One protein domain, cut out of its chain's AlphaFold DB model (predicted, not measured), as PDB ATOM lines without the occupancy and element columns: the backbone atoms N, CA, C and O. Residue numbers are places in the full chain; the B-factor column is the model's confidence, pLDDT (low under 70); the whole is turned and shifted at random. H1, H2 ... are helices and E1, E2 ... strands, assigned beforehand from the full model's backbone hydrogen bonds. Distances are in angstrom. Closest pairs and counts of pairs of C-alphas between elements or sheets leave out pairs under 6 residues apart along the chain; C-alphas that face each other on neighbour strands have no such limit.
ATOM      1  N   SER A  10     -23.497  26.208 -57.128       93.56
ATOM      2  CA  SER A  10     -22.781  25.199 -56.328       93.56
ATOM      3  C   SER A  10     -22.738  25.560 -54.838       93.56
ATOM      4  O   SER A  10     -23.087  24.740 -53.992       93.56
ATOM      5  N   ALA A  11     -22.404  26.808 -54.510       93.56
ATOM      6  CA  ALA A  11     -22.363  27.312 -53.141       93.56
ATOM      7  C   ALA A  11     -23.732  27.206 -52.442       93.56
ATOM      8  O   ALA A  11     -23.831  26.669 -51.341       93.56
ATOM      9  N   ALA A  12     -24.813  27.620 -53.108       94.88
ATOM     10  CA  ALA A  12     -26.166  27.535 -52.555       94.88
ATOM     11  C   ALA A  12     -26.651  26.081 -52.402       94.88
ATOM     12  O   ALA A  12     -27.277  25.744 -51.398       94.88
ATOM     13  N   ILE A  13     -26.318  25.199 -53.354       95.75
ATOM     14  CA  ILE A  13     -26.590  23.754 -53.265       95.75
ATOM     15  C   ILE A  13     -25.868  23.145 -52.064       95.75
ATOM     16  O   ILE A  13     -26.482  22.441 -51.262       95.75
ATOM     17  N   THR A  14     -24.575  23.428 -51.916       95.69
ATOM     18  CA  THR A  14     -23.771  22.889 -50.810       95.69
ATOM     19  C   THR A  14     -24.285  23.388 -49.464       95.69
ATOM     20  O   THR A  14     -24.478  22.578 -48.559       95.69
ATOM     21  N   LEU A  15     -24.638  24.674 -49.354       95.50
ATOM     22  CA  LEU A  15     -25.279  25.228 -48.164       95.50
ATOM     23  C   LEU A  15     -26.595  24.513 -47.841       95.50
ATOM     24  O   LEU A  15     -26.794  24.067 -46.711       95.50
ATOM     25  N   PHE A  16     -27.475  24.352 -48.832       96.69
ATOM     26  CA  PHE A  16     -28.754  23.685 -48.611       96.69
ATOM     27  C   PHE A  16     -28.576  22.224 -48.188       96.69
ATOM     28  O   PHE A  16     -29.293  21.755 -47.307       96.69
ATOM     29  N   SER A  17     -27.589  21.514 -48.741       96.44
ATOM     30  CA  SER A  17     -27.277  20.142 -48.325       96.44
ATOM     31  C   SER A  17     -26.883  20.064 -46.843       96.44
ATOM     32  O   SER A  17     -27.349  19.175 -46.129       96.44
ATOM     33  N   VAL A  18     -26.112  21.042 -46.344       94.94
ATOM     34  CA  VAL A  18     -25.755  21.149 -44.922       94.94
ATOM     35  C   VAL A  18     -27.008  21.375 -44.079       94.94
ATOM     36  O   VAL A  18     -27.193  20.687 -43.073       94.94
ATOM     37  N   CYS A  19     -27.901  22.278 -44.491       94.19
ATOM     38  CA  CYS A  19     -29.174  22.506 -43.804       94.19
ATOM     39  C   CYS A  19     -30.069  21.253 -43.818       94.19
ATOM     40  O   CYS A  19     -30.668  20.922 -42.795       94.19
ATOM     41  N   TRP A  20     -30.108  20.504 -44.925       95.12
ATOM     42  CA  TRP A  20     -30.925  19.295 -45.059       95.12
ATOM     43  C   TRP A  20     -30.564  18.216 -44.033       95.12
ATOM     44  O   TRP A  20     -31.451  17.529 -43.524       95.12
ATOM     45  N   THR A  21     -29.295  18.139 -43.611       93.06
ATOM     46  CA  THR A  21     -28.863  17.216 -42.539       93.06
ATOM     47  C   THR A  21     -29.567  17.441 -41.196       93.06
ATOM     48  O   THR A  21     -29.605  16.538 -40.356       93.06
ATOM     49  N   LYS A  22     -30.131  18.637 -40.960       90.19
ATOM     50  CA  LYS A  22     -30.900  18.942 -39.743       90.19
ATOM     51  C   LYS A  22     -32.313  18.379 -39.777       90.19
ATOM     52  O   LYS A  22     -32.880  18.143 -38.713       90.19
ATOM     53  N   VAL A  23     -32.861  18.177 -40.970       90.94
ATOM     54  CA  VAL A  23     -34.225  17.686 -41.183       90.94
ATOM     55  C   VAL A  23     -34.215  16.178 -41.405       90.94
ATOM     56  O   VAL A  23     -35.012  15.455 -40.808       90.94
ATOM     57  N   ARG A  24     -33.264  15.679 -42.203       90.06
ATOM     58  CA  ARG A  24     -33.196  14.273 -42.599       90.06
ATOM     59  C   ARG A  24     -31.797  13.696 -42.415       90.06
ATOM     60  O   ARG A  24     -30.808  14.267 -42.867       90.06
ATOM     61  N   ASN A  25     -31.721  12.514 -41.804       90.81
ATOM     62  CA  ASN A  25     -30.460  11.793 -41.628       90.81
ATOM     63  C   ASN A  25     -29.859  11.391 -42.991       90.81
ATOM     64  O   ASN A  25     -30.563  10.848 -43.840       90.81
ATOM     65  N   ILE A  26     -28.559  11.631 -43.168       91.56
ATOM     66  CA  ILE A  26     -27.808  11.352 -44.404       91.56
ATOM     67  C   ILE A  26     -27.898   9.901 -44.868       91.56
ATOM     68  O   ILE A  26     -28.045   9.647 -46.059       91.56
ATOM     69  N   ASN A  27     -27.895   8.939 -43.947       90.75
ATOM     70  CA  ASN A  27     -27.853   7.513 -44.289       90.75
ATOM     71  C   ASN A  27     -29.131   7.018 -44.974       90.75
ATOM     72  O   ASN A  27     -29.169   5.915 -45.519       90.75
ATOM     73  N   ILE A  28     -30.203   7.809 -44.907       92.44
ATOM     74  CA  ILE A  28     -31.490   7.499 -45.529       92.44
ATOM     75  C   ILE A  28     -31.803   8.416 -46.711       92.44
ATOM     76  O   ILE A  28     -32.942   8.400 -47.193       92.44
ATOM     77  N   TRP A  29     -30.837   9.232 -47.143       93.81
ATOM     78  CA  TRP A  29     -30.971  10.007 -48.367       93.81
ATOM     79  C   TRP A  29     -31.054   9.057 -49.561       93.81
ATOM     80  O   TRP A  29     -30.396   8.015 -49.612       93.81
ATOM     81  N   LYS A  30     -31.928   9.404 -50.494       95.94
ATOM     82  CA  LYS A  30     -32.124   8.722 -51.772       95.94
ATOM     83  C   LYS A  30     -31.986   9.733 -52.900       95.94
ATOM     84  O   LYS A  30     -31.864  10.930 -52.652       95.94
ATOM     85  N   ASP A  31     -32.082   9.255 -54.130       96.81
ATOM     86  CA  ASP A  31     -31.976  10.085 -55.331       96.81
ATOM     87  C   ASP A  31     -32.941  11.283 -55.288       96.81
ATOM     88  O   ASP A  31     -32.536  12.409 -55.561       96.81
ATOM     89  N   HIS A  32     -34.178  11.088 -54.804       95.69
ATOM     90  CA  HIS A  32     -35.145  12.185 -54.665       95.69
ATOM     91  C   HIS A  32     -34.715  13.257 -53.648       95.69
ATOM     92  O   HIS A  32     -35.126  14.408 -53.772       95.69
ATOM     93  N   ASP A  33     -33.918  12.906 -52.632       95.62
ATOM     94  CA  ASP A  33     -33.392  13.871 -51.660       95.62
ATOM     95  C   ASP A  33     -32.290  14.716 -52.301       95.62
ATOM     96  O   ASP A  33     -32.229  15.923 -52.078       95.62
ATOM     97  N   LEU A  34     -31.452  14.095 -53.135       95.69
ATOM     98  CA  LEU A  34     -30.415  14.790 -53.892       95.69
ATOM     99  C   LEU A  34     -31.034  15.735 -54.926       95.69
ATOM    100  O   LEU A  34     -30.655  16.902 -54.983       95.69
ATOM    101  N   ASP A  35     -32.046  15.283 -55.668       96.44
ATOM    102  CA  ASP A  35     -32.797  16.127 -56.603       96.44
ATOM    103  C   ASP A  35     -33.473  17.306 -55.891       96.44
ATOM    104  O   ASP A  35     -33.460  18.437 -56.388       96.44
ATOM    105  N   TYR A  36     -34.030  17.066 -54.702       95.81
ATOM    106  CA  TYR A  36     -34.612  18.119 -53.877       95.81
ATOM    107  C   TYR A  36     -33.560  19.142 -53.438       95.81
ATOM    108  O   TYR A  36     -33.791  20.345 -53.584       95.81
ATOM    109  N   ILE A  37     -32.395  18.685 -52.965       96.56
ATOM    110  CA  ILE A  37     -31.269  19.554 -52.598       96.56
ATOM    111  C   ILE A  37     -30.831  20.407 -53.787       96.56
ATOM    112  O   ILE A  37     -30.679  21.622 -53.657       96.56
ATOM    113  N   LEU A  38     -30.655  19.781 -54.950       95.50
ATOM    114  CA  LEU A  38     -30.270  20.451 -56.183       95.50
ATOM    115  C   LEU A  38     -31.282  21.536 -56.569       95.50
ATOM    116  O   LEU A  38     -30.902  22.673 -56.852       95.50
ATOM    117  N   HIS A  39     -32.572  21.202 -56.548       95.06
ATOM    118  CA  HIS A  39     -33.632  22.135 -56.911       95.06
ATOM    119  C   HIS A  39     -33.734  23.304 -55.927       95.06
ATOM    120  O   HIS A  39     -33.830  24.458 -56.341       95.06
ATOM    121  N   LYS A  40     -33.676  23.026 -54.621       95.56
ATOM    122  CA  LYS A  40     -33.760  24.060 -53.588       95.56
ATOM    123  C   LYS A  40     -32.528  24.953 -53.546       95.56
ATOM    124  O   LYS A  40     -32.687  26.163 -53.437       95.56
ATOM    125  N   GLY A  41     -31.333  24.394 -53.711       94.94
ATOM    126  CA  GLY A  41     -30.108  25.179 -53.840       94.94
ATOM    127  C   GLY A  41     -30.142  26.133 -55.035       94.94
ATOM    128  O   GLY A  41     -29.783  27.299 -54.903       94.94
ATOM    129  N   ASP A  42     -30.643  25.676 -56.185       94.56
ATOM    130  CA  ASP A  42     -30.834  26.524 -57.371       94.56
ATOM    131  C   ASP A  42     -31.859  27.646 -57.141       94.56
ATOM    132  O   ASP A  42     -31.629  28.785 -57.551       94.56
ATOM    133  N   MET A  43     -32.968  27.359 -56.449       93.88
ATOM    134  CA  MET A  43     -33.937  28.392 -56.060       93.88
ATOM    135  C   MET A  43     -33.299  29.452 -55.157       93.88
ATOM    136  O   MET A  43     -33.402  30.639 -55.454       93.88
ATOM    137  N   ILE A  44     -32.587  29.023 -54.113       94.12
ATOM    138  CA  ILE A  44     -31.892  29.918 -53.179       94.12
ATOM    139  C   ILE A  44     -30.891  30.801 -53.923       94.12
ATOM    140  O   ILE A  44     -30.848  32.007 -53.698       94.12
ATOM    141  N   PHE A  45     -30.114  30.229 -54.847       94.12
ATOM    142  CA  PHE A  45     -29.191  31.002 -55.672       94.12
ATOM    143  C   PHE A  45     -29.923  32.083 -56.479       94.12
ATOM    144  O   PHE A  45     -29.521  33.243 -56.466       94.12
ATOM    145  N   LYS A  46     -31.028  31.734 -57.144       92.81
ATOM    146  CA  LYS A  46     -31.814  32.683 -57.950       92.81
ATOM    147  C   LYS A  46     -32.422  33.809 -57.117       92.81
ATOM    148  O   LYS A  46     -32.481  34.939 -57.595       92.81
ATOM    149  N   GLU A  47     -32.826  33.525 -55.884       92.44
ATOM    150  CA  GLU A  47     -33.365  34.518 -54.948       92.44
ATOM    151  C   GLU A  47     -32.330  35.579 -54.541       92.44
ATOM    152  O   GLU A  47     -32.713  36.699 -54.210       92.44
ATOM    153  N   THR A  48     -31.026  35.284 -54.639       90.81
ATOM    154  CA  THR A  48     -29.972  36.286 -54.388       90.81
ATOM    155  C   THR A  48     -29.911  37.385 -55.455       90.81
ATOM    156  O   THR A  48     -29.389  38.466 -55.194       90.81
ATOM    157  N   GLY A  49     -30.401  37.116 -56.673       90.19
ATOM    158  CA  GLY A  49     -30.254  38.010 -57.828       90.19
ATOM    159  C   GLY A  49     -28.824  38.122 -58.381       90.19
ATOM    160  O   GLY A  49     -28.587  38.909 -59.299       90.19
ATOM    161  N   ILE A  50     -27.872  37.347 -57.855       90.06
ATOM    162  CA  ILE A  50     -26.465  37.372 -58.263       90.06
ATOM    163  C   ILE A  50     -26.274  36.599 -59.577       90.06
ATOM    164  O   ILE A  50     -26.898  35.569 -59.832       90.06
ATOM    165  N   SER A  51     -25.399  37.113 -60.446       88.88
ATOM    166  CA  SER A  51     -25.139  36.548 -61.780       88.88
ATOM    167  C   SER A  51     -23.801  35.807 -61.902       88.88
ATOM    168  O   SER A  51     -23.496  35.275 -62.976       88.88
ATOM    169  N   HIS A  52     -23.021  35.731 -60.821       89.38
ATOM    170  CA  HIS A  52     -21.771  34.972 -60.691       89.38
ATOM    171  C   HIS A  52     -21.878  33.897 -59.595       89.38
ATOM    172  O   HIS A  52     -22.904  33.786 -58.935       89.38
ATOM    173  N   ALA A  53     -20.844  33.068 -59.431       90.06
ATOM    174  CA  ALA A  53     -20.788  32.114 -58.324       90.06
ATOM    175  C   ALA A  53     -20.714  32.863 -56.984       90.06
ATOM    176  O   ALA A  53     -20.012  33.872 -56.898       90.06
ATOM    177  N   LEU A  54     -21.438  32.390 -55.965       90.38
ATOM    178  CA  LEU A  54     -21.436  33.040 -54.653       90.38
ATOM    179  C   LEU A  54     -20.080  32.869 -53.970       90.38
ATOM    180  O   LEU A  54     -19.541  31.761 -53.905       90.38
ATOM    181  N   HIS A  55     -19.581  33.952 -53.393       88.19
ATOM    182  CA  HIS A  55     -18.507  33.920 -52.413       88.19
ATOM    183  C   HIS A  55     -19.053  33.604 -51.015       88.19
ATOM    184  O   HIS A  55     -20.244  33.741 -50.738       88.19
ATOM    185  N   VAL A  56     -18.165  33.220 -50.095       86.69
ATOM    186  CA  VAL A  56     -18.520  32.880 -48.706       86.69
ATOM    187  C   VAL A  56     -19.341  33.974 -48.006       86.69
ATOM    188  O   VAL A  56     -20.305  33.669 -47.309       86.69
ATOM    189  N   ASN A  57     -19.025  35.247 -48.262       88.31
ATOM    190  CA  ASN A  57     -19.706  36.403 -47.668       88.31
ATOM    191  C   ASN A  57     -21.080  36.701 -48.291       88.31
ATOM    192  O   ASN A  57     -21.817  37.538 -47.778       88.31
ATOM    193  N   GLU A  58     -21.413  36.038 -49.396       91.50
ATOM    194  CA  GLU A  58     -22.671  36.193 -50.133       91.50
ATOM    195  C   GLU A  58     -23.629  35.027 -49.868       91.50
ATOM    196  O   GLU A  58     -24.731  34.980 -50.418       91.50
ATOM    197  N   LEU A  59     -23.222  34.069 -49.026       91.44
ATOM    198  CA  LEU A  59     -24.095  32.987 -48.609       91.44
ATOM    199  C   LEU A  59     -25.293  33.540 -47.819       91.44
ATOM    200  O   LEU A  59     -25.116  34.363 -46.915       91.44
ATOM    201  N   PRO A  60     -26.512  33.049 -48.097       92.75
ATOM    202  CA  PRO A  60     -27.684  33.384 -47.306       92.75
ATOM    203  C   PRO A  60     -27.472  33.056 -45.829       92.75
ATOM    204  O   PRO A  60     -27.128  31.930 -45.468       92.75
ATOM    205  N   GLN A  61     -27.745  34.034 -44.966       92.81
ATOM    206  CA  GLN A  61     -27.706  33.848 -43.513       92.81
ATOM    207  C   GLN A  61     -28.960  33.154 -42.975       92.81
ATOM    208  O   GLN A  61     -28.979  32.727 -41.827       92.81
ATOM    209  N   GLN A  62     -30.007  33.033 -43.792       93.81
ATOM    210  CA  GLN A  62     -31.232  32.327 -43.445       93.81
ATOM    211  C   GLN A  62     -31.642  31.413 -44.587       93.81
ATOM    212  O   GLN A  62     -31.705  31.833 -45.741       93.81
ATOM    213  N   VAL A  63     -31.932  30.158 -44.254       94.38
ATOM    214  CA  VAL A  63     -32.357  29.142 -45.219       94.38
ATOM    215  C   VAL A  63     -33.648  28.505 -44.731       94.38
ATOM    216  O   VAL A  63     -33.705  27.958 -43.630       94.38
ATOM    217  N   ASN A  64     -34.691  28.560 -45.558       93.38
ATOM    218  CA  ASN A  64     -35.957  27.889 -45.279       93.38
ATOM    219  C   ASN A  64     -35.928  26.455 -45.824       93.38
ATOM    220  O   ASN A  64     -35.774  26.235 -47.027       93.38
ATOM    221  N   VAL A  65     -36.114  25.485 -44.936       92.25
ATOM    222  CA  VAL A  65     -36.197  24.062 -45.256       92.25
ATOM    223  C   VAL A  65     -37.502  23.520 -44.680       92.25
ATOM    224  O   VAL A  65     -37.682  23.496 -43.468       92.25
ATOM    225  N   GLU A  66     -38.427  23.094 -45.542       88.25
ATOM    226  CA  GLU A  66     -39.725  22.515 -45.138       88.25
ATOM    227  C   GLU A  66     -40.505  23.332 -44.083       88.25
ATOM    228  O   GLU A  66     -41.146  22.777 -43.192       88.25
ATOM    229  N   ASN A  67     -40.499  24.665 -44.213       87.00
ATOM    230  CA  ASN A  67     -41.122  25.630 -43.291       87.00
ATOM    231  C   ASN A  67     -40.374  25.845 -41.966       87.00
ATOM    232  O   ASN A  67     -40.897  26.503 -41.066       87.00
ATOM    233  N   ILE A  68     -39.151  25.333 -41.847       90.75
ATOM    234  CA  ILE A  68     -38.235  25.624 -40.747       90.75
ATOM    235  C   ILE A  68     -37.174  26.589 -41.268       90.75
ATOM    236  O   ILE A  68     -36.467  26.293 -42.230       90.75
ATOM    237  N   VAL A  69     -37.059  27.753 -40.631       93.50
ATOM    238  CA  VAL A  69     -35.997  28.716 -40.936       93.50
ATOM    239  C   VAL A  69     -34.772  28.365 -40.101       93.50
ATOM    240  O   VAL A  69     -34.848  28.304 -38.874       93.50
ATOM    241  N   PHE A  70     -33.652  28.123 -40.773       92.69
ATOM    242  CA  PHE A  70     -32.354  27.918 -40.148       92.69
ATOM    243  C   PHE A  70     -31.510  29.179 -40.288       92.69
ATOM    244  O   PHE A  70     -31.266  29.629 -41.409       92.69
ATOM    245  N   ASP A  71     -31.022  29.698 -39.163       92.81
ATOM    246  CA  ASP A  71     -29.971  30.712 -39.158       92.81
ATOM    247  C   ASP A  71     -28.616  30.044 -39.441       92.81
ATOM    248  O   ASP A  71     -28.210  29.079 -38.782       92.81
ATOM    249  N   VAL A  72     -27.928  30.549 -40.457       91.25
ATOM    250  CA  VAL A  72     -26.630  30.074 -40.925       91.25
ATOM    251  C   VAL A  72     -25.553  30.993 -40.368       91.25
ATOM    252  O   VAL A  72     -25.462  32.165 -40.730       91.25
ATOM    253  N   THR A  73     -24.693  30.429 -39.524       89.69
ATOM    254  CA  THR A  73     -23.539  31.130 -38.957       89.69
ATOM    255  C   THR A  73     -22.257  30.469 -39.435       89.69
ATOM    256  O   THR A  73     -22.034  29.280 -39.195       89.69
ATOM    257  N   ILE A  74     -21.384  31.246 -40.077       86.62
ATOM    258  CA  ILE A  74     -20.030  30.809 -40.417       86.62
ATOM    259  C   ILE A  74     -19.204  30.824 -39.128       86.62
ATOM    260  O   ILE A  74     -18.932  31.879 -38.563       86.62
ATOM    261  N   VAL A  75     -18.860  29.636 -38.625       80.88
ATOM    262  CA  VAL A  75     -18.148  29.476 -37.343       80.88
ATOM    263  C   VAL A  75     -16.649  29.748 -37.489       80.88
ATOM    264  O   VAL A  75     -16.017  30.255 -36.568       80.88
ATOM    265  N   SER A  76     -16.083  29.403 -38.642       78.62
ATOM    266  CA  SER A  76     -14.696  29.675 -39.000       78.62
ATOM    267  C   SER A  76     -14.586  29.735 -40.515       78.62
ATOM    268  O   SER A  76     -15.237  28.956 -41.215       78.62
ATOM    269  N   GLN A  77     -13.758  30.653 -40.998       79.69
ATOM    270  CA  GLN A  77     -13.299  30.689 -42.375       79.69
ATOM    271  C   GLN A  77     -11.789  30.492 -42.343       79.69
ATOM    272  O   GLN A  77     -11.070  31.256 -41.701       79.69
ATOM    273  N   VAL A  78     -11.326  29.452 -43.028       72.62
ATOM    274  CA  VAL A  78      -9.904  29.193 -43.225       72.62
ATOM    275  C   VAL A  78      -9.626  29.402 -44.700       72.62
ATOM    276  O   VAL A  78     -10.085  28.622 -45.534       72.62
ATOM    277  N   ASP A  79      -8.887  30.457 -45.016       68.00
ATOM    278  CA  ASP A  79      -8.338  30.631 -46.352       68.00
ATOM    279  C   ASP A  79      -7.168  29.646 -46.475       68.00
ATOM    280  O   ASP A  79      -6.086  29.854 -45.927       68.00
ATOM    281  N   GLY A  80      -7.428  28.495 -47.097       58.75
ATOM    282  CA  GLY A  80      -6.424  27.451 -47.256       58.75
ATOM    283  C   GLY A  80      -5.320  27.888 -48.217       58.75
ATOM    284  O   GLY A  80      -5.599  28.285 -49.349       58.75
ATOM    285  N   HIS A  81      -4.060  27.757 -47.800       50.72
ATOM    286  CA  HIS A  81      -2.948  27.652 -48.737       50.72
ATOM    287  C   HIS A  81      -2.802  26.167 -49.089       50.72
ATOM    288  O   HIS A  81      -2.667  25.333 -48.198       50.72
ATOM    289  N   ILE A  82      -2.922  25.813 -50.372       56.81
ATOM    290  CA  ILE A  82      -2.735  24.430 -50.827       56.81
ATOM    291  C   ILE A  82      -1.235  24.129 -50.737       56.81
ATOM    292  O   ILE A  82      -0.464  24.505 -51.618       56.81
ATOM    293  N   GLU A  83      -0.821  23.502 -49.639       44.84
ATOM    294  CA  GLU A  83       0.555  23.066 -49.425       44.84
ATOM    295  C   GLU A  83       0.720  21.649 -49.987       44.84
ATOM    296  O   GLU A  83       0.185  20.685 -49.443       44.84
ATOM    297  N   ASN A  84       1.493  21.545 -51.072       47.62
ATOM    298  CA  ASN A  84       1.845  20.336 -51.828       47.62
ATOM    299  C   ASN A  84       0.849  19.919 -52.922       47.62
ATOM    300  O   ASN A  84      -0.095  19.170 -52.695       47.62
ATOM    301  N   ILE A  85       1.165  20.328 -54.151       52.94
ATOM    302  CA  ILE A  85       0.897  19.528 -55.349       52.94
ATOM    303  C   ILE A  85       2.168  18.695 -55.532       52.94
ATOM    304  O   ILE A  85       3.194  19.222 -55.962       52.94
ATOM    305  N   SER A  86       2.174  17.436 -55.093       48.91
ATOM    306  CA  SER A  86       3.312  16.556 -55.366       48.91
ATOM    307  C   SER A  86       3.253  16.121 -56.830       48.91
ATOM    308  O   SER A  86       2.470  15.243 -57.183       48.91
ATOM    309  N   ASP A  87       4.084  16.734 -57.676       50.25
ATOM    310  CA  ASP A  87       4.290  16.374 -59.091       50.25
ATOM    311  C   ASP A  87       5.136  15.091 -59.250       50.25
ATOM    312  O   ASP A  87       6.049  15.019 -60.073       50.25
ATOM    313  N   SER A  88       4.877  14.065 -58.441       55.56
ATOM    314  CA  SER A  88       5.513  12.756 -58.601       55.56
ATOM    315  C   SER A  88       4.472  11.723 -59.018       55.56
ATOM    316  O   SER A  88       3.718  11.249 -58.175       55.56
ATOM    317  N   ASP A  89       4.471  11.439 -60.323       56.12
ATOM    318  CA  ASP A  89       3.871  10.322 -61.060       56.12
ATOM    319  C   ASP A  89       2.421   9.897 -60.702       56.12
ATOM    320  O   ASP A  89       2.126   9.314 -59.664       56.12
ATOM    321  N   ASP A  90       1.522  10.147 -61.664       58.38
ATOM    322  CA  ASP A  90       0.159   9.618 -61.866       58.38
ATOM    323  C   ASP A  90      -0.989   9.951 -60.888       58.38
ATOM    324  O   ASP A  90      -2.145   9.683 -61.229       58.38
ATOM    325  N   SER A  91      -0.773  10.646 -59.768       55.00
ATOM    326  CA  SER A  91      -1.902  11.251 -59.033       55.00
ATOM    327  C   SER A  91      -1.512  12.488 -58.228       55.00
ATOM    328  O   SER A  91      -0.923  12.388 -57.154       55.00
ATOM    329  N   SER A  92      -1.900  13.671 -58.712       57.84
ATOM    330  CA  SER A  92      -1.873  14.897 -57.910       57.84
ATOM    331  C   SER A  92      -2.941  14.803 -56.816       57.84
ATOM    332  O   SER A  92      -4.128  15.009 -57.073       57.84
ATOM    333  N   GLU A  93      -2.532  14.472 -55.595       58.53
ATOM    334  CA  GLU A  93      -3.417  14.472 -54.432       58.53
ATOM    335  C   GLU A  93      -3.414  15.854 -53.768       58.53
ATOM    336  O   GLU A  93      -2.362  16.407 -53.453       58.53
ATOM    337  N   VAL A  94      -4.603  16.420 -53.548       62.94
ATOM    338  CA  VAL A  94      -4.784  17.659 -52.781       62.94
ATOM    339  C   VAL A  94      -5.311  17.289 -51.401       62.94
ATOM    340  O   VAL A  94      -6.447  16.838 -51.266       62.94
ATOM    341  N   ASN A  95      -4.489  17.505 -50.374       63.84
ATOM    342  CA  ASN A  95      -4.863  17.246 -48.987       63.84
ATOM    343  C   ASN A  95      -5.464  18.504 -48.349       63.84
ATOM    344  O   ASN A  95      -4.827  19.554 -48.297       63.84
ATOM    345  N   ILE A  96      -6.696  18.388 -47.849       68.81
ATOM    346  CA  ILE A  96      -7.405  19.465 -47.151       68.81
ATOM    347  C   ILE A  96      -7.533  19.075 -45.684       68.81
ATOM    348  O   ILE A  96      -8.208  18.102 -45.349       68.81
ATOM    349  N   PHE A  97      -6.904  19.857 -44.811       69.38
ATOM    350  CA  PHE A  97      -6.952  19.638 -43.371       69.38
ATOM    351  C   PHE A  97      -8.082  20.459 -42.755       69.38
ATOM    352  O   PHE A  97      -8.113  21.685 -42.861       69.38
ATOM    353  N   LEU A  98      -9.017  19.774 -42.100       74.19
ATOM    354  CA  LEU A  98     -10.013  20.402 -41.240       74.19
ATOM    355  C   LEU A  98      -9.514  20.330 -39.799       74.19
ATOM    356  O   LEU A  98      -9.024  19.289 -39.370       74.19
ATOM    357  N   ASP A  99      -9.675  21.411 -39.035       80.12
ATOM    358  CA  ASP A  99      -9.479  21.352 -37.586       80.12
ATOM    359  C   ASP A  99     -10.505  20.374 -36.996       80.12
ATOM    360  O   ASP A  99     -11.703  20.665 -36.940       80.12
ATOM    361  N   GLU A 100     -10.034  19.198 -36.580       77.94
ATOM    362  CA  GLU A 100     -10.873  18.127 -36.047       77.94
ATOM    363  C   GLU A 100     -11.649  18.574 -34.804       77.94
ATOM    364  O   GLU A 100     -12.836  18.262 -34.675       77.94
ATOM    365  N   ASN A 101     -11.024  19.355 -33.916       82.31
ATOM    366  CA  ASN A 101     -11.673  19.825 -32.692       82.31
ATOM    367  C   ASN A 101     -12.847  20.745 -33.025       82.31
ATOM    368  O   ASN A 101     -13.897  20.693 -32.378       82.31
ATOM    369  N   LEU A 102     -12.686  21.573 -34.057       82.38
ATOM    370  CA  LEU A 102     -13.740  22.458 -34.522       82.38
ATOM    371  C   LEU A 102     -14.822  21.694 -35.297       82.38
ATOM    372  O   LEU A 102     -16.006  21.808 -34.969       82.38
ATOM    373  N   PHE A 103     -14.433  20.910 -36.304       83.25
ATOM    374  CA  PHE A 103     -15.354  20.222 -37.209       83.25
ATOM    375  C   PHE A 103     -16.208  19.178 -36.479       83.25
ATOM    376  O   PHE A 103     -17.422  19.097 -36.688       83.25
ATOM    377  N   PHE A 104     -15.611  18.426 -35.551       85.12
ATOM    378  CA  PHE A 104     -16.334  17.448 -34.744       85.12
ATOM    379  C   PHE A 104     -16.999  18.045 -33.494       85.12
ATOM    380  O   PHE A 104     -17.704  17.315 -32.791       85.12
ATOM    381  N   SER A 105     -16.927  19.361 -33.268       85.94
ATOM    382  CA  SER A 105     -17.721  20.019 -32.224       85.94
ATOM    383  C   SER A 105     -19.233  19.909 -32.488       85.94
ATOM    384  O   SER A 105     -19.690  19.715 -33.618       85.94
ATOM    385  N   GLU A 106     -20.054  20.035 -31.443       83.81
ATOM    386  CA  GLU A 106     -21.522  20.031 -31.581       83.81
ATOM    387  C   GLU A 106     -22.070  21.279 -32.290       83.81
ATOM    388  O   GLU A 106     -23.191  21.260 -32.809       83.81
ATOM    389  N   LYS A 107     -21.273  22.354 -32.323       83.12
ATOM    390  CA  LYS A 107     -21.635  23.644 -32.918       83.12
ATOM    391  C   LYS A 107     -21.590  23.609 -34.446       83.12
ATOM    392  O   LYS A 107     -22.314  24.363 -35.088       83.12
ATOM    393  N   VAL A 108     -20.774  22.729 -35.026       87.00
ATOM    394  CA  VAL A 108     -20.592  22.613 -36.476       87.00
ATOM    395  C   VAL A 108     -21.501  21.520 -37.044       87.00
ATOM    396  O   VAL A 108     -21.623  20.420 -36.503       87.00
ATOM    397  N   THR A 109     -22.189  21.850 -38.139       90.12
ATOM    398  CA  THR A 109     -23.103  20.925 -38.839       90.12
ATOM    399  C   THR A 109     -22.427  20.252 -40.032       90.12
ATOM    400  O   THR A 109     -22.675  19.084 -40.312       90.12
ATOM    401  N   GLY A 110     -21.560  20.991 -40.710       91.00
ATOM    402  CA  GLY A 110     -20.778  20.555 -41.852       91.00
ATOM    403  C   GLY A 110     -19.795  21.657 -42.234       91.00
ATOM    404  O   GLY A 110     -19.766  22.712 -41.596       91.00
ATOM    405  N   ALA A 111     -19.009  21.405 -43.269       90.88
ATOM    406  CA  ALA A 111     -18.068  22.353 -43.848       90.88
ATOM    407  C   ALA A 111     -18.413  22.569 -45.322       90.88
ATOM    408  O   ALA A 111     -18.908  21.650 -45.974       90.88
ATOM    409  N   ILE A 112     -18.145  23.766 -45.839       90.88
ATOM    410  CA  ILE A 112     -18.232  24.085 -47.267       90.88
ATOM    411  C   ILE A 112     -16.838  24.512 -47.713       90.88
ATOM    412  O   ILE A 112     -16.224  25.375 -47.091       90.88
ATOM    413  N   ILE A 113     -16.348  23.894 -48.780       88.75
ATOM    414  CA  ILE A 113     -15.054  24.170 -49.392       88.75
ATOM    415  C   ILE A 113     -15.313  24.850 -50.730       88.75
ATOM    416  O   ILE A 113     -16.065  24.329 -51.554       88.75
ATOM    417  N   PHE A 114     -14.677  26.001 -50.938       86.56
ATOM    418  CA  PHE A 114     -14.767  26.789 -52.163       86.56
ATOM    419  C   PHE A 114     -13.504  26.581 -53.004       86.56
ATOM    420  O   PHE A 114     -12.403  26.895 -52.559       86.56
ATOM    421  N   PHE A 115     -13.659  26.097 -54.235       82.31
ATOM    422  CA  PHE A 115     -12.571  25.869 -55.189       82.31
ATOM    423  C   PHE A 115     -12.655  26.855 -56.363       82.31
ATOM    424  O   PHE A 115     -12.917  26.433 -57.481       82.31
ATOM    425  N   ASN A 116     -12.488  28.166 -56.137       73.00
ATOM    426  CA  ASN A 116     -12.527  29.201 -57.197       73.00
ATOM    427  C   ASN A 116     -13.640  28.990 -58.260       73.00
ATOM    428  O   ASN A 116     -13.418  29.175 -59.456       73.00
ATOM    429  N   GLY A 117     -14.830  28.558 -57.828       74.81
ATOM    430  CA  GLY A 117     -15.939  28.168 -58.704       74.81
ATOM    431  C   GLY A 117     -16.761  27.018 -58.110       74.81
ATOM    432  O   GLY A 117     -17.778  27.273 -57.455       74.81
ATOM    433  N   PRO A 118     -16.370  25.746 -58.312       84.69
ATOM    434  CA  PRO A 118     -17.031  24.619 -57.666       84.69
ATOM    435  C   PRO A 118     -16.965  24.718 -56.141       84.69
ATOM    436  O   PRO A 118     -15.987  25.183 -55.558       84.69
ATOM    437  N   CYS A 119     -18.030  24.257 -55.497       90.31
ATOM    438  CA  CYS A 119     -18.125  24.177 -54.048       90.31
ATOM    439  C   CYS A 119     -18.463  22.741 -53.663       90.31
ATOM    440  O   CYS A 119     -19.246  22.084 -54.354       90.31
ATOM    441  N   VAL A 120     -17.897  22.266 -52.558       91.19
ATOM    442  CA  VAL A 120     -18.165  20.933 -52.008       91.19
ATOM    443  C   VAL A 120     -18.519  21.068 -50.538       91.19
ATOM    444  O   VAL A 120     -17.853  21.785 -49.798       91.19
ATOM    445  N   SER A 121     -19.554  20.362 -50.101       92.50
ATOM    446  CA  SER A 121     -19.903  20.249 -48.687       92.50
ATOM    447  C   SER A 121     -19.416  18.929 -48.102       92.50
ATOM    448  O   SER A 121     -19.692  17.868 -48.662       92.50
ATOM    449  N   ILE A 122     -18.784  18.986 -46.932       91.81
ATOM    450  CA  ILE A 122     -18.478  17.820 -46.101       91.81
ATOM    451  C   ILE A 122     -19.485  17.795 -44.959       91.81
ATOM    452  O   ILE A 122     -19.606  18.749 -44.187       91.81
ATOM    453  N   LEU A 123     -20.233  16.700 -44.868       92.06
ATOM    454  CA  LEU A 123     -21.368  16.587 -43.969       92.06
ATOM    455  C   LEU A 123     -21.033  15.667 -42.799       92.06
ATOM    456  O   LEU A 123     -20.492  14.578 -42.983       92.06
ATOM    457  N   LYS A 124     -21.377  16.104 -41.587       87.12
ATOM    458  CA  LYS A 124     -21.159  15.319 -40.375       87.12
ATOM    459  C   LYS A 124     -22.357  14.415 -40.113       87.12
ATOM    460  O   LYS A 124     -23.472  14.892 -39.893       87.12
TER     461      LYS A 124
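Overview. This is residues 10 to 124 of the 130 residues of an uncharacterized protein of Clytia hemisphaerica (UniProt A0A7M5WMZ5). One helix, H1, lies in the middle, with the longer helix H2 crossing it on one side and a two-stranded hairpin, E3 and E4, covering it on the other. A second small hairpin, E1 and E2, sits at the end of H1 where residue 20 lies, and a long loop around residues 83 to 92 reaches far out from this body on the side away from E1 and E2. The 115 printed residues hold three named helices and four named strands in the order H1, H2, E1, E2, H3, E3, E4, the strands forming two separate antiparallel sheets. The class is mixed, helices and strands, with under half of the residues, 50, in named elements. The whole is compact, with a radius of gyration of the C-alphas of 15.4 A, and spans 50 by 34 by 29 A.

Arrangement. H1, residues 10 to 20, touches H2, residues 31 to 47, at a steep tilt of 58 degrees, opposite ways; their closest C-alphas, of Ile 13 and Gly 41, are 3.8 A apart. E1, residues 62 to 65, and E2, residues 68 to 71, form an antiparallel hairpin, with N 65 and O 68 within hydrogen-bond range at 2.8 A. The closest C-alphas of H1 and E1 are those of Trp 20 and Val 65, 7.1 A. H2 and E1 are near each other, with 7 pairs of C-alphas within 10 A. H3, residues 100 to 103, is apart from H1 and H2. E3, residues 110 to 114, and E4, residues 119 to 123, form the other antiparallel hairpin, with N 113 and O 120 at 2.8 A and N 122 and O 111 at 2.8 A. The closest C-alphas of H1 and E4 are those of Thr 14 and Ser 121, 5.1 A; those of H1 and E3 are of Val 18 and Gly 110, 5.9 A. Every O i to N i+4 pair is within hydrogen-bond range in H1 and H2; H3 is too short for such a pair.

Along the chain. H1 begins at C-alpha 10, (-22.781, 25.199, -56.328), and is 15.1 A long from first to last C-alpha. H2 is 24.5 A long and ends at C-alpha 47, (-33.365, 34.518, -54.948). E1 and E2 are 9.8 A each, and H3 is 5.1 A. E3 is 13.5 A long; E4, 13.0 A, ends at C-alpha 123, (-21.368, 16.587, -43.969).

Size, cuts and confidence. The two C-alphas farthest apart are those of Asn 67 and Ser 88, 50.7 A. The printed part has no cut. The links from H2 to E1 and from E2 to H3 are long, with 14 and 28 residues. The mean pLDDT of the printed part is 84.6, and residues 79 to 97 are under 70.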